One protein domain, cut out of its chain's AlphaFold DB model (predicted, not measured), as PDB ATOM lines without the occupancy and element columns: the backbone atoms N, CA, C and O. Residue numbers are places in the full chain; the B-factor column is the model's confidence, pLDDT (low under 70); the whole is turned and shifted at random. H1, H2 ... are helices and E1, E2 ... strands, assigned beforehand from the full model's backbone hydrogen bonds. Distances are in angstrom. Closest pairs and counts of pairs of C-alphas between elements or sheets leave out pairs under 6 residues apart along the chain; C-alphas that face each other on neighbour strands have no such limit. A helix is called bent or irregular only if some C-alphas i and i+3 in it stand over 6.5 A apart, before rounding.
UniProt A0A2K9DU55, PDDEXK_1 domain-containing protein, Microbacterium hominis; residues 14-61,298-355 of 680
ATOM      1  N   ASN A  14     120.305 104.911  92.973       90.56
ATOM      2  CA  ASN A  14     120.830 104.080  91.885       90.56
ATOM      3  C   ASN A  14     121.217 104.882  90.627       90.56
ATOM      4  O   ASN A  14     121.125 104.365  89.511       90.56
ATOM      5  N   ALA A  15     121.646 106.134  90.796       93.75
ATOM      6  CA  ALA A  15     122.096 106.992  89.714       93.75
ATOM      7  C   ALA A  15     123.575 107.352  89.857       93.75
ATOM      8  O   ALA A  15     124.054 107.591  90.960       93.75
ATOM      9  N   ALA A  16     124.296 107.442  88.741       95.19
ATOM     10  CA  ALA A  16     125.670 107.939  88.726       95.19
ATOM     11  C   ALA A  16     126.013 108.637  87.409       95.19
ATOM     12  O   ALA A  16     125.529 108.265  86.338       95.19
ATOM     13  N   TRP A  17     126.924 109.602  87.474       96.44
ATOM     14  CA  TRP A  17     127.569 110.158  86.290       96.44
ATOM     15  C   TRP A  17     128.673 109.222  85.804       96.44
ATOM     16  O   TRP A  17     129.559 108.849  86.567       96.44
ATOM     17  N   SER A  18     128.662 108.867  84.522       95.31
ATOM     18  CA  SER A  18     129.726 108.108  83.865       95.31
ATOM     19  C   SER A  18     130.093 108.794  82.552       95.31
ATOM     20  O   SER A  18     129.367 108.723  81.558       95.31
ATOM     21  N   GLY A  19     131.216 109.516  82.552       92.88
ATOM     22  CA  GLY A  19     131.566 110.404  81.441       92.88
ATOM     23  C   GLY A  19     130.489 111.474  81.237       92.88
ATOM     24  O   GLY A  19     130.177 112.223  82.157       92.88
ATOM     25  N   HIS A  20     129.916 111.544  80.036       95.88
ATOM     26  CA  HIS A  20     128.848 112.495  79.700       95.88
ATOM     27  C   HIS A  20     127.447 111.888  79.850       95.88
ATOM     28  O   HIS A  20     126.504 112.387  79.251       95.88
ATOM     29  N   HIS A  21     127.287 110.794  80.593       97.62
ATOM     30  CA  HIS A  21     126.000 110.119  80.744       97.62
ATOM     31  C   HIS A  21     125.578 110.057  82.207       97.62
ATOM     32  O   HIS A  21     126.391 109.758  83.079       97.62
ATOM     33  N   LEU A  22     124.293 110.293  82.456       97.56
ATOM     34  CA  LEU A  22     123.615 109.873  83.674       97.56
ATOM     35  C   LEU A  22     123.170 108.425  83.485       97.56
ATOM     36  O   LEU A  22     122.361 108.136  82.601       97.56
ATOM     37  N   ILE A  23     123.701 107.518  84.292       97.44
ATOM     38  CA  ILE A  23     123.267 106.123  84.336       97.44
ATOM     39  C   ILE A  23     122.252 105.984  85.464       97.44
ATOM     40  O   ILE A  23     122.538 106.427  86.572       97.44
ATOM     41  N   LEU A  24     121.099 105.371  85.192       95.38
ATOM     42  CA  LEU A  24     120.048 105.111  86.180       95.38
ATOM     43  C   LEU A  24     119.780 103.605  86.253       95.38
ATOM     44  O   LEU A  24     119.094 103.046  85.406       95.38
ATOM     45  N   ALA A  25     120.358 102.921  87.238       94.25
ATOM     46  CA  ALA A  25     120.358 101.458  87.312       94.25
ATOM     47  C   ALA A  25     119.046 100.837  87.827       94.25
ATOM     48  O   ALA A  25     118.932  99.604  87.874       94.25
ATOM     49  N   ASP A  26     118.080 101.672  88.199       92.12
ATOM     50  CA  ASP A  26     116.727 101.281  88.578       92.12
ATOM     51  C   ASP A  26     115.842 101.137  87.328       92.12
ATOM     52  O   ASP A  26     115.487 102.113  86.671       92.12
ATOM     53  N   GLU A  27     115.546  99.891  86.965       91.75
ATOM     54  CA  GLU A  27     114.768  99.546  85.773       91.75
ATOM     55  C   GLU A  27     113.296  99.926  85.908       91.75
ATOM     56  O   GLU A  27     112.733 100.531  84.998       91.75
ATOM     57  N   GLU A  28     112.697  99.632  87.062       92.12
ATOM     58  CA  GLU A  28     111.294  99.930  87.328       92.12
ATOM     59  C   GLU A  28     111.058 101.440  87.299       92.12
ATOM     60  O   GLU A  28     110.104 101.914  86.679       92.12
ATOM     61  N   LEU A  29     111.963 102.224  87.889       90.81
ATOM     62  CA  LEU A  29     111.885 103.679  87.846       90.81
ATOM     63  C   LEU A  29     111.981 104.220  86.411       90.81
ATOM     64  O   LEU A  29     111.240 105.138  86.042       90.81
ATOM     65  N   VAL A  30     112.870 103.652  85.589       94.25
ATOM     66  CA  VAL A  30     113.000 104.037  84.177       94.25
ATOM     67  C   VAL A  30     111.711 103.733  83.419       94.25
ATOM     68  O   VAL A  30     111.188 104.630  82.758       94.25
ATOM     69  N   ASP A  31     111.167 102.526  83.540       92.19
ATOM     70  CA  ASP A  31     109.990 102.116  82.773       92.19
ATOM     71  C   ASP A  31     108.692 102.790  83.239       92.19
ATOM     72  O   ASP A  31     107.825 103.078  82.416       92.19
ATOM     73  N   THR A  32     108.564 103.102  84.531       89.44
ATOM     74  CA  THR A  32     107.330 103.676  85.096       89.44
ATOM     75  C   THR A  32     107.313 105.205  85.144       89.44
ATOM     76  O   THR A  32     106.238 105.808  85.070       89.44
ATOM     77  N   LYS A  33     108.470 105.874  85.288       89.56
ATOM     78  CA  LYS A  33     108.531 107.343  85.467       89.56
ATOM     79  C   LYS A  33     109.222 108.092  84.332       89.56
ATOM     80  O   LYS A  33     108.888 109.266  84.125       89.56
ATOM     81  N   ILE A  34     110.167 107.460  83.629       94.12
ATOM     82  CA  ILE A  34     111.027 108.124  82.633       94.12
ATOM     83  C   ILE A  34     110.585 107.829  81.202       94.12
ATOM     84  O   ILE A  34     110.394 108.757  80.407       94.12
ATOM     85  N   ARG A  35     110.417 106.548  80.870       94.19
ATOM     86  CA  ARG A  35     109.861 106.094  79.600       94.19
ATOM     87  C   ARG A  35     108.374 106.406  79.593       94.19
ATOM     88  O   ARG A  35     107.647 106.071  80.522       94.19
ATOM     89  N   ARG A  36     107.916 107.082  78.543       91.69
ATOM     90  CA  ARG A  36     106.514 107.480  78.412       91.69
ATOM     91  C   ARG A  36     105.861 106.723  77.262       91.69
ATOM     92  O   ARG A  36     106.452 106.672  76.186       91.69
ATOM     93  N   PRO A  37     104.629 106.218  77.438       93.81
ATOM     94  CA  PRO A  37     103.879 105.623  76.334       93.81
ATOM     95  C   PRO A  37     103.446 106.672  75.302       93.81
ATOM     96  O   PRO A  37     103.279 106.346  74.134       93.81
ATOM     97  N   LEU A  38     103.290 107.930  75.730       94.88
ATOM     98  CA  LEU A  38     102.855 109.058  74.910       94.88
ATOM     99  C   LEU A  38     103.843 110.221  75.066       94.88
ATOM    100  O   LEU A  38     104.260 110.549  76.187       94.88
ATOM    101  N   LEU A  39     104.191 110.870  73.957       94.81
ATOM    102  CA  LEU A  39     105.147 111.972  73.916       94.81
ATOM    103  C   LEU A  39     104.430 113.315  73.785       94.81
ATOM    104  O   LEU A  39     103.528 113.455  72.969       94.81
ATOM    105  N   SER A  40     104.862 114.317  74.547       94.44
ATOM    106  CA  SER A  40     104.451 115.709  74.339       94.44
ATOM    107  C   SER A  40     105.548 116.494  73.607       94.44
ATOM    108  O   SER A  40     106.723 116.109  73.684       94.44
ATOM    109  N   PRO A  41     105.227 117.621  72.942       93.50
ATOM    110  CA  PRO A  41     106.231 118.443  72.262       93.50
ATOM    111  C   PRO A  41     107.372 118.898  73.177       93.50
ATOM    112  O   PRO A  41     108.542 118.830  72.804       93.50
ATOM    113  N   SER A  42     107.039 119.318  74.401       90.12
ATOM    114  CA  SER A  42     108.011 119.804  75.385       90.12
ATOM    115  C   SER A  42     108.985 118.715  75.834       90.12
ATOM    116  O   SER A  42     110.185 118.964  75.942       90.12
ATOM    117  N   ILE A  43     108.496 117.489  76.045       93.81
ATOM    118  CA  ILE A  43     109.344 116.355  76.423       93.81
ATOM    119  C   ILE A  43     110.223 115.920  75.247       93.81
ATOM    120  O   ILE A  43     111.408 115.659  75.447       93.81
ATOM    121  N   ALA A  44     109.689 115.909  74.022       95.81
ATOM    122  CA  ALA A  44     110.472 115.625  72.820       95.81
ATOM    123  C   ALA A  44     111.636 116.615  72.652       95.81
ATOM    124  O   ALA A  44     112.786 116.205  72.483       95.81
ATOM    125  N   ALA A  45     111.353 117.916  72.769       94.50
ATOM    126  CA  ALA A  45     112.365 118.969  72.736       94.50
ATOM    127  C   ALA A  45     113.399 118.807  73.864       94.50
ATOM    128  O   ALA A  45     114.596 119.010  73.644       94.50
ATOM    129  N   GLY A  46     112.959 118.373  75.049       94.81
ATOM    130  CA  GLY A  46     113.827 118.026  76.172       94.81
ATOM    131  C   GLY A  46     114.822 116.913  75.837       94.81
ATOM    132  O   GLY A  46     116.018 117.095  76.051       94.81
ATOM    133  N   TYR A  47     114.366 115.796  75.258       97.00
ATOM    134  CA  TYR A  47     115.245 114.690  74.851       97.00
ATOM    135  C   TYR A  47     116.180 115.065  73.694       97.00
ATOM    136  O   TYR A  47     117.333 114.637  73.672       97.00
ATOM    137  N   ASN A  48     115.731 115.913  72.768       95.38
ATOM    138  CA  ASN A  48     116.607 116.470  71.736       95.38
ATOM    139  C   ASN A  48     117.698 117.364  72.346       95.38
ATOM    140  O   ASN A  48     118.856 117.305  71.931       95.38
ATOM    141  N   SER A  49     117.345 118.152  73.362       94.56
ATOM    142  CA  SER A  49     118.251 119.113  73.992       94.56
ATOM    143  C   SER A  49     119.230 118.462  74.965       94.56
ATOM    144  O   SER A  49     120.427 118.669  74.823       94.56
ATOM    145  N   CYS A  50     118.749 117.714  75.965       97.75
ATOM    146  CA  CYS A  50     119.559 117.045  76.987       97.75
ATOM    147  C   CYS A  50     118.743 115.947  77.711       97.75
ATOM    148  O   CYS A  50     118.018 116.259  78.663       97.75
ATOM    149  N   PRO A  51     118.886 114.663  77.320       98.19
ATOM    150  CA  PRO A  51     118.215 113.535  77.973       98.19
ATOM    151  C   PRO A  51     118.427 113.469  79.492       98.19
ATOM    152  O   PRO A  51     117.464 113.281  80.233       98.19
ATOM    153  N   ALA A  52     119.655 113.685  79.978       98.12
ATOM    154  CA  ALA A  52     119.944 113.655  81.415       98.12
ATOM    155  C   ALA A  52     119.147 114.714  82.194       98.12
ATOM    156  O   ALA A  52     118.650 114.445  83.285       98.12
ATOM    157  N   SER A  53     118.974 115.908  81.615       97.06
ATOM    158  CA  SER A  53     118.178 116.972  82.231       97.06
ATOM    159  C   SER A  53     116.707 116.576  82.343       97.06
ATOM    160  O   SER A  53     116.089 116.866  83.363       97.06
ATOM    161  N   VAL A  54     116.143 115.896  81.335       96.31
ATOM    162  CA  VAL A  54     114.754 115.407  81.387       96.31
ATOM    163  C   VAL A  54     114.565 114.444  82.555       96.31
ATOM    164  O   VAL A  54     113.622 114.609  83.325       96.31
ATOM    165  N   VAL A  55     115.485 113.487  82.721       96.06
ATOM    166  CA  VAL A  55     115.431 112.505  83.814       96.06
ATOM    167  C   VAL A  55     115.528 113.178  85.170       96.06
ATOM    168  O   VAL A  55     114.671 112.955  86.019       96.06
ATOM    169  N   VAL A  56     116.533 114.033  85.365       95.00
ATOM    170  CA  VAL A  56     116.724 114.707  86.651       95.00
ATOM    171  C   VAL A  56     115.496 115.546  86.985       95.00
ATOM    172  O   VAL A  56     114.903 115.326  88.030       95.00
ATOM    173  N   ASN A  57     115.040 116.427  86.087       92.75
ATOM    174  CA  ASN A  57     113.846 117.247  86.333       92.75
ATOM    175  C   ASN A  57     112.609 116.405  86.669       92.75
ATOM    176  O   ASN A  57     111.804 116.808  87.498       92.75
ATOM    177  N   ARG A  58     112.451 115.237  86.036       91.94
ATOM    178  CA  ARG A  58     111.309 114.351  86.278       91.94
ATOM    179  C   ARG A  58     111.325 113.711  87.667       91.94
ATOM    180  O   ARG A  58     110.250 113.414  88.185       91.94
ATOM    181  N   LEU A  59     112.512 113.463  88.215       91.19
ATOM    182  CA  LEU A  59     112.715 112.797  89.503       91.19
ATOM    183  C   LEU A  59     112.880 113.771  90.672       91.19
ATOM    184  O   LEU A  59     112.857 113.339  91.817       91.19
ATOM    185  N   GLN A  60     113.061 115.064  90.407       88.38
ATOM    186  CA  GLN A  60     113.116 116.060  91.469       88.38
ATOM    187  C   GLN A  60     111.720 116.393  92.012       88.38
ATOM    188  O   GLN A  60     110.741 116.370  91.258       88.38
ATOM    189  N   PRO A  61     111.620 116.729  93.312       80.00
ATOM    190  CA  PRO A  61     110.383 117.226  93.887       80.00
ATOM    191  C   PRO A  61     109.964 118.527  93.199       80.00
ATOM    192  O   PRO A  61     110.797 119.350  92.814       80.00
ATOM    193  N   ARG A 298     119.388 102.502  79.837       96.81
ATOM    194  CA  ARG A 298     119.390 103.145  81.163       96.81
ATOM    195  C   ARG A 298     120.479 104.214  81.288       96.81
ATOM    196  O   ARG A 298     121.103 104.395  82.334       96.81
ATOM    197  N   SER A 299     120.735 104.894  80.174       97.44
ATOM    198  CA  SER A 299     121.852 105.808  79.985       97.44
ATOM    199  C   SER A 299     121.385 107.040  79.226       97.44
ATOM    200  O   SER A 299     120.970 106.975  78.064       97.44
ATOM    201  N   PHE A 300     121.474 108.182  79.893       98.06
ATOM    202  CA  PHE A 300     120.931 109.448  79.429       98.06
ATOM    203  C   PHE A 300     122.073 110.429  79.217       98.06
ATOM    204  O   PHE A 300     122.764 110.815  80.155       98.06
ATOM    205  N   GLU A 301     122.292 110.819  77.968       98.06
ATOM    206  CA  GLU A 301     123.368 111.739  77.613       98.06
ATOM    207  C   GLU A 301     123.122 113.135  78.216       98.06
ATOM    208  O   GLU A 301     122.020 113.686  78.149       98.06
ATOM    209  N   ALA A 302     124.162 113.725  78.795       98.06
ATOM    210  CA  ALA A 302     124.206 115.113  79.217       98.06
ATOM    211  C   ALA A 302     124.794 115.968  78.094       98.06
ATOM    212  O   ALA A 302     125.961 115.840  77.724       98.06
ATOM    213  N   ARG A 303     123.975 116.880  77.573       97.00
ATOM    214  CA  ARG A 303     124.341 117.789  76.485       97.00
ATOM    215  C   ARG A 303     124.393 119.222  77.023       97.00
ATOM    216  O   ARG A 303     123.349 119.783  77.367       97.00
ATOM    217  N   PRO A 304     125.589 119.820  77.163       94.62
ATOM    218  CA  PRO A 304     125.722 121.131  77.779       94.62
ATOM    219  C   PRO A 304     125.147 122.244  76.907       94.62
ATOM    220  O   PRO A 304     125.381 122.307  75.701       94.62
ATOM    221  N   SER A 305     124.446 123.183  77.537       92.69
ATOM    222  CA  SER A 305     123.852 124.344  76.877       92.69
ATOM    223  C   SER A 305     123.963 125.588  77.759       92.69
ATOM    224  O   SER A 305     124.438 125.536  78.889       92.69
ATOM    225  N   GLY A 306     123.507 126.737  77.255       90.12
ATOM    226  CA  GLY A 306     123.398 127.942  78.082       90.12
ATOM    227  C   GLY A 306     122.353 127.837  79.199       90.12
ATOM    228  O   GLY A 306     122.327 128.714  80.054       90.12
ATOM    229  N   LEU A 307     121.516 126.791  79.193       91.19
ATOM    230  CA  LEU A 307     120.430 126.573  80.150       91.19
ATOM    231  C   LEU A 307     120.832 125.684  81.336       91.19
ATOM    232  O   LEU A 307     120.003 125.447  82.209       91.19
ATOM    233  N   CYS A 308     122.080 125.202  81.410       95.56
ATOM    234  CA  CYS A 308     122.492 124.285  82.479       95.56
ATOM    235  C   CYS A 308     122.276 124.850  83.892       95.56
ATOM    236  O   CYS A 308     122.019 124.066  84.793       95.56
ATOM    237  N   GLY A 309     122.327 126.175  84.087       94.38
ATOM    238  CA  GLY A 309     122.109 126.800  85.401       94.38
ATOM    239  C   GLY A 309     120.707 126.609  85.988       94.38
ATOM    240  O   GLY A 309     120.541 126.724  87.193       94.38
ATOM    241  N   TRP A 310     119.712 126.281  85.160       92.75
ATOM    242  CA  TRP A 310     118.335 126.002  85.592       92.75
ATOM    243  C   TRP A 310     118.028 124.498  85.671       92.75
ATOM    244  O   TRP A 310     116.887 124.115  85.898       92.75
ATOM    245  N   CYS A 311     119.018 123.634  85.433       94.38
ATOM    246  CA  CYS A 311     118.867 122.193  85.604       94.38
ATOM    247  C   CYS A 311     119.136 121.832  87.072       94.38
ATOM    248  O   CYS A 311     120.175 122.249  87.583       94.38
ATOM    249  N   PRO A 312     118.323 120.990  87.735       93.56
ATOM    250  CA  PRO A 312     118.594 120.606  89.123       93.56
ATOM    251  C   PRO A 312     119.931 119.888  89.321       93.56
ATOM    252  O   PRO A 312     120.534 119.969  90.384       93.56
ATOM    253  N   ALA A 313     120.459 119.257  88.272       94.75
ATOM    254  CA  ALA A 313     121.789 118.666  88.284       94.75
ATOM    255  C   ALA A 313     122.931 119.674  88.060       94.75
ATOM    256  O   ALA A 313     124.071 119.239  87.916       94.75
ATOM    257  N   ALA A 314     122.692 120.990  88.013       95.19
ATOM    258  CA  ALA A 314     123.723 121.990  87.702       95.19
ATOM    259  C   ALA A 314     124.992 121.840  88.557       95.19
ATOM    260  O   ALA A 314     126.096 121.954  88.028       95.19
ATOM    261  N   ASN A 315     124.833 121.526  89.848       93.31
ATOM    262  CA  ASN A 315     125.938 121.396  90.805       93.31
ATOM    263  C   ASN A 315     126.519 119.972  90.908       93.31
ATOM    264  O   ASN A 315     127.435 119.748  91.695       93.31
ATOM    265  N   SER A 316     125.987 119.006  90.152       93.19
ATOM    266  CA  SER A 316     126.431 117.600  90.140       93.19
ATOM    267  C   SER A 316     126.903 117.136  88.758       93.19
ATOM    268  O   SER A 316     127.762 116.266  88.657       93.19
ATOM    269  N   CYS A 317     126.369 117.721  87.688       95.69
ATOM    270  CA  CYS A 317     126.634 117.323  86.314       95.69
ATOM    271  C   CYS A 317     128.078 117.665  85.900       95.69
ATOM    272  O   CYS A 317     128.466 118.837  85.949       95.69
ATOM    273  N   PRO A 318     128.861 116.690  85.400       94.44
ATOM    274  CA  PRO A 318     130.282 116.875  85.095       94.44
ATOM    275  C   PRO A 318     130.541 117.797  83.897       94.44
ATOM    276  O   PRO A 318     131.664 118.255  83.701       94.44
ATOM    277  N   VAL A 319     129.518 118.059  83.082       95.56
ATOM    278  CA  VAL A 319     129.621 118.868  81.860       95.56
ATOM    279  C   VAL A 319     128.802 120.156  81.925       95.56
ATOM    280  O   VAL A 319     128.687 120.843  80.914       95.56
ATOM    281  N   ALA A 320     128.215 120.511  83.075       95.12
ATOM    282  CA  ALA A 320     127.384 121.707  83.196       95.12
ATOM    283  C   ALA A 320     128.127 122.973  82.729       95.12
ATOM    284  O   ALA A 320     129.259 123.245  83.127       95.12
ATOM    285  N   LYS A 321     127.470 123.780  81.887       95.00
ATOM    286  CA  LYS A 321     128.028 125.034  81.368       95.00
ATOM    287  C   LYS A 321     127.275 126.230  81.940       95.00
ATOM    288  O   LYS A 321     126.104 126.427  81.637       95.00
ATOM    289  N   LEU A 322     127.968 127.069  82.709       94.81
ATOM    290  CA  LEU A 322     127.412 128.281  83.324       94.81
ATOM    291  C   LEU A 322     128.042 129.524  82.672       94.81
ATOM    292  O   LEU A 322     128.992 130.093  83.203       94.81
ATOM    293  N   PRO A 323     127.587 129.930  81.469       90.69
ATOM    294  CA  PRO A 323     128.318 130.886  80.634       90.69
ATOM    295  C   PRO A 323     128.205 132.349  81.084       90.69
ATOM    296  O   PRO A 323     128.849 133.209  80.490       90.69
ATOM    297  N   ASN A 324     127.334 132.666  82.042       93.44
ATOM    298  CA  ASN A 324     127.076 134.034  82.485       93.44
ATOM    299  C   ASN A 324     126.597 134.068  83.944       93.44
ATOM    300  O   ASN A 324     126.210 133.042  84.502       93.44
ATOM    301  N   GLN A 325     126.577 135.270  84.530       93.62
ATOM    302  CA  GLN A 325     126.188 135.482  85.926       93.62
ATOM    303  C   GLN A 325     124.770 134.984  86.232       93.62
ATOM    304  O   GLN A 325     124.561 134.366  87.266       93.62
ATOM    305  N   LYS A 326     123.818 135.138  85.303       91.81
ATOM    306  CA  LYS A 326     122.445 134.637  85.493       91.81
ATOM    307  C   LYS A 326     122.401 133.117  85.633       91.81
ATOM    308  O   LYS A 326     121.686 132.611  86.485       91.81
ATOM    309  N   ALA A 327     123.162 132.396  84.810       92.12
ATOM    310  CA  ALA A 327     123.261 130.942  84.906       92.12
ATOM    311  C   ALA A 327     123.968 130.510  86.201       92.12
ATOM    312  O   ALA A 327     123.560 129.526  86.807       92.12
ATOM    313  N   LEU A 328     124.995 131.250  86.638       92.62
ATOM    314  CA  LEU A 328     125.662 131.010  87.921       92.62
ATOM    315  C   LEU A 328     124.708 131.212  89.101       92.62
ATOM    316  O   LEU A 328     124.657 130.374  89.994       92.62
ATOM    317  N   ASP A 329     123.936 132.295  89.099       92.00
ATOM    318  CA  ASP A 329     122.987 132.592  90.171       92.00
ATOM    319  C   ASP A 329     121.831 131.588  90.198       92.00
ATOM    320  O   ASP A 329     121.463 131.123  91.272       92.00
ATOM    321  N   ALA A 330     121.334 131.169  89.029       89.81
ATOM    322  CA  ALA A 330     120.351 130.093  88.935       89.81
ATOM    323  C   ALA A 330     120.893 128.765  89.498       89.81
ATOM    324  O   ALA A 330     120.182 128.091  90.243       89.81
ATOM    325  N   ALA A 331     122.157 128.425  89.208       92.44
ATOM    326  CA  ALA A 331     122.793 127.197  89.687       92.44
ATOM    327  C   ALA A 331     122.951 127.168  91.216       92.44
ATOM    328  O   ALA A 331     122.813 126.108  91.822       92.44
ATOM    329  N   LYS A 332     123.182 128.321  91.863       90.81
ATOM    330  CA  LYS A 332     123.266 128.414  93.335       90.81
ATOM    331  C   LYS A 332     121.977 127.978  94.034       90.81
ATOM    332  O   LYS A 332     122.051 127.483  95.151       90.81
ATOM    333  N   GLY A 333     120.824 128.169  93.389       86.56
ATOM    334  CA  GLY A 333     119.525 127.724  93.898       86.56
ATOM    335  C   GLY A 333     119.232 126.240  93.654       86.56
ATOM    336  O   GLY A 333     118.230 125.740  94.149       86.56
ATOM    337  N   GLN A 334     120.074 125.532  92.894       90.38
ATOM    338  CA  GLN A 334     119.873 124.114  92.593       90.38
ATOM    339  C   GLN A 334     120.445 123.216  93.701       90.38
ATOM    340  O   GLN A 334     121.407 123.607  94.373       90.38
ATOM    341  N   PRO A 335     119.928 121.985  93.866       89.81
ATOM    342  CA  PRO A 335     120.475 121.016  94.810       89.81
ATOM    343  C   PRO A 335     121.984 120.805  94.632       89.81
ATOM    344  O   PRO A 335     122.511 120.777  93.519       89.81
ATOM    345  N   SER A 336     122.703 120.648  95.742       87.56
ATOM    346  CA  SER A 336     124.119 120.273  95.727       87.56
ATOM    347  C   SER A 336     124.312 118.819  95.277       87.56
ATOM    348  O   SER A 336     123.406 117.991  95.385       87.56
ATOM    349  N   ALA A 337     125.529 118.465  94.850       84.88
ATOM    350  CA  ALA A 337     125.866 117.080  94.514       84.88
ATOM    351  C   ALA A 337     125.597 116.091  95.665       84.88
ATOM    352  O   ALA A 337     125.179 114.963  95.414       84.88
ATOM    353  N   LEU A 338     125.784 116.527  96.917       84.75
ATOM    354  CA  LEU A 338     125.502 115.709  98.097       84.75
ATOM    355  C   LEU A 338     123.996 115.483  98.291       84.75
ATOM    356  O   LEU A 338     123.598 114.375  98.629       84.75
ATOM    357  N   GLN A 339     123.167 116.504  98.051       88.31
ATOM    358  CA  GLN A 339     121.706 116.394  98.164       88.31
ATOM    359  C   GLN A 339     121.100 115.496  97.083       88.31
ATOM    360  O   GLN A 339     120.148 114.779  97.363       88.31
ATOM    361  N   LEU A 340     121.655 115.516  95.867       88.69
ATOM    362  CA  LEU A 340     121.214 114.628  94.786       88.69
ATOM    363  C   LEU A 340     121.665 113.179  94.999       88.69
ATOM    364  O   LEU A 340     121.029 112.259  94.493       88.69
ATOM    365  N   GLY A 341     122.775 112.967  95.713       88.69
ATOM    366  CA  GLY A 341     123.313 111.632  95.972       88.69
ATOM    367  C   GLY A 341     123.855 110.916  94.728       88.69
ATOM    368  O   GLY A 341     123.974 109.697  94.755       88.69
ATOM    369  N   ILE A 342     124.192 111.648  93.655       91.44
ATOM    370  CA  ILE A 342     124.671 111.087  92.379       91.44
ATOM    371  C   ILE A 342     126.213 111.110  92.340       91.44
ATOM    372  O   ILE A 342     126.798 112.168  92.071       91.44
ATOM    373  N   PRO A 343     126.913 109.985  92.589       90.88
ATOM    374  CA  PRO A 343     128.366 109.911  92.457       90.88
ATOM    375  C   PRO A 343     128.832 110.041  91.001       90.88
ATOM    376  O   PRO A 343     128.083 109.811  90.053       90.88
ATOM    377  N   THR A 344     130.113 110.366  90.819       92.88
ATOM    378  CA  THR A 344     130.791 110.284  89.516       92.88
ATOM    379  C   THR A 344     131.680 109.047  89.472       92.88
ATOM    380  O   THR A 344     132.552 108.872  90.321       92.88
ATOM    381  N   LEU A 345     131.469 108.197  88.472       91.38
ATOM    382  CA  LEU A 345     132.218 106.973  88.214       91.38
ATOM    383  C   LEU A 345     133.093 107.117  86.965       91.38
ATOM    384  O   LEU A 345     132.973 108.061  86.179       91.38
ATOM    385  N   ARG A 346     133.972 106.130  86.752       89.44
ATOM    386  CA  ARG A 346     134.757 106.027  85.515       89.44
ATOM    387  C   ARG A 346     133.826 105.987  84.286       89.44
ATOM    388  O   ARG A 346     132.738 105.412  84.374       89.44
ATOM    389  N   PRO A 347     134.228 106.551  83.133       91.06
ATOM    390  CA  PRO A 347     133.473 106.410  81.891       91.06
ATOM    391  C   PRO A 347     133.231 104.938  81.521       91.06
ATOM    392  O   PRO A 347     134.135 104.107  81.648       91.06
ATOM    393  N   GLY A 348     132.016 104.622  81.066       87.50
ATOM    394  CA  GLY A 348     131.603 103.254  80.736       87.50
ATOM    395  C   GLY A 348     131.343 102.368  81.961       87.50
ATOM    396  O   GLY A 348     131.580 101.163  81.895       87.50
ATOM    397  N   ALA A 349     130.914 102.958  83.081       90.31
ATOM    398  CA  ALA A 349     130.510 102.210  84.268       90.31
ATOM    399  C   ALA A 349     129.282 101.336  83.967       90.31
ATOM    400  O   ALA A 349     128.344 101.762  83.292       90.31
ATOM    401  N   SER A 350     129.302 100.105  84.469       92.62
ATOM    402  CA  SER A 350     128.194  99.156  84.366       92.62
ATOM    403  C   SER A 350     127.062  99.492  85.338       92.62
ATOM    404  O   SER A 350     127.272 100.147  86.356       92.62
ATOM    405  N   LEU A 351     125.856  98.978  85.074       92.12
ATOM    406  CA  LEU A 351     124.712  99.134  85.985       92.12
ATOM    407  C   LEU A 351     124.998  98.565  87.383       92.12
ATOM    408  O   LEU A 351     124.503  99.101  88.370       92.12
ATOM    409  N   GLN A 352     125.807  97.503  87.476       91.31
ATOM    410  CA  GLN A 352     126.199  96.927  88.759       91.31
ATOM    411  C   GLN A 352     127.136  97.866  89.526       91.31
ATOM    412  O   GLN A 352     126.892  98.128  90.696       91.31
ATOM    413  N   GLU A 353     128.125  98.466  88.854       90.56
ATOM    414  CA  GLU A 353     128.990  99.480  89.475       90.56
ATOM    415  C   GLU A 353     128.196 100.690  89.984       90.56
ATOM    416  O   GLU A 353     128.578 101.272  90.989       90.56
ATOM    417  N   VAL A 354     127.091 101.064  89.330       91.12
ATOM    418  CA  VAL A 354     126.203 102.144  89.801       91.12
ATOM    419  C   VAL A 354     125.421 101.747  91.055       91.12
ATOM    420  O   VAL A 354     125.245 102.579  91.936       91.12
ATOM    421  N   ARG A 355     124.971 100.491  91.156       88.69
ATOM    422  CA  ARG A 355     124.278  99.968  92.350       88.69
ATOM    423  C   ARG A 355     125.221  99.791  93.536       88.69
ATOM    424  O   ARG A 355     124.825 100.017  94.673       88.69
TER     425      ARG A 355
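AT A GLANCE: This is residues 14 to 61 and 298 to 355 of the 680 residues of the protein "PDDEXK_1 domain-containing protein" of Microbacterium hominis (UniProt A0A2K9DU55). A small sheet of three short strands, E1, E2 and E3, has helix H3 packed over one face and the short helix H6 over the other, and H1 and H2 meet H3 at wide angles. Beyond E3 a long stretch without named elements, residues 302 to 324, winds out to H4 at the far end of the domain, and the backbone then returns through H5 to the sheet and H6; residues 36 to 42 stick out elsewhere. The printed part has 106 residues, with named elements in the order E1, E2, H1, H2, H3, E3, H4, H5, H6, and the sheet, in the order E1, E2, E3, is antiparallel. The class is mixed, helices and strands, with 54 residues in named elements. The whole is compact, with a radius of gyration of the C-alphas of 13.4 A, and spans 38 by 33 by 23 A.

IN THESE COORDINATES: E1 is residues 15 to 18, 9.7 A long, beginning at C-alpha 15 (122.096, 106.992, 89.714). E2 is residues 21 to 24, 9.5 A. H1 is residues 27 to 34, 9.9 A, neither bent nor irregular, but only just: C-alphas 31 and 34 are 6.1 A apart. H2 is residues 41 to 49, 12.2 A, and H3 is residues 51 to 59, 12.8 A. After the cut, E3 is residues 299 to 301, 6.6 A. H4 is residues 325 to 332, 10.6 A, beginning at C-alpha 325 (126.188, 135.482, 85.926). H5 is residues 337 to 340, 5.3 A. H6 is residues 351 to 355, 6.4 A, ending at C-alpha 355 (124.278, 99.968, 92.350).

HOW THE PARTS SIT: E1 and E2 form a hairpin, with N 18 and O 21 at 2.8 A and N 16 and O 23 at 3.0 A, within hydrogen-bond range. E2 and E3 are antiparallel at 151 degrees, with N 22 and O 300 at 2.8 A. Residues 17 to 18 of E1 also pair, parallel, with residues 344 to 345. H3 is on the sheet at a height of 9.5 A, over E2 and E3, along the strands at 23 degrees to E2 on the local plane; its closest C-alphas to E3 are those of Ala 52 and Phe 300, 4.8 A. H6 is on the opposite face, over E1, at a height of 8.2 A; the closest C-alphas are those of Ala 16 and Val 354, 5.9 A. H1 and H3 touch, about perpendicular at 88 degrees, the closest C-alphas being those of Ile 34 and Val 55, 6.3 A. H2 and H3 touch at a steep tilt of 52 degrees, opposite ways, the closest C-alphas being those of Gly 46 and Val 54, 5.9 A. H4 and H5 touch no helix and are not on the sheet. In H1, H2, H3, H4 and H6 every O i to N i+4 pair is within hydrogen-bond range; H5 is too short for such a pair, and its one O i to N i+3 pair is not within range.

THE WHOLE: The C-alphas farthest apart are those of Gln 325 and Gln 352, 38.7 A. Residues 62 to 297 are not printed, and C-alphas 61 and 298 are 21.0 A apart across the cut. Of the links printed whole, E3 to H4 is long, with 23 residues. The mean pLDDT of the printed part is 93.0, and no printed residue is under 70.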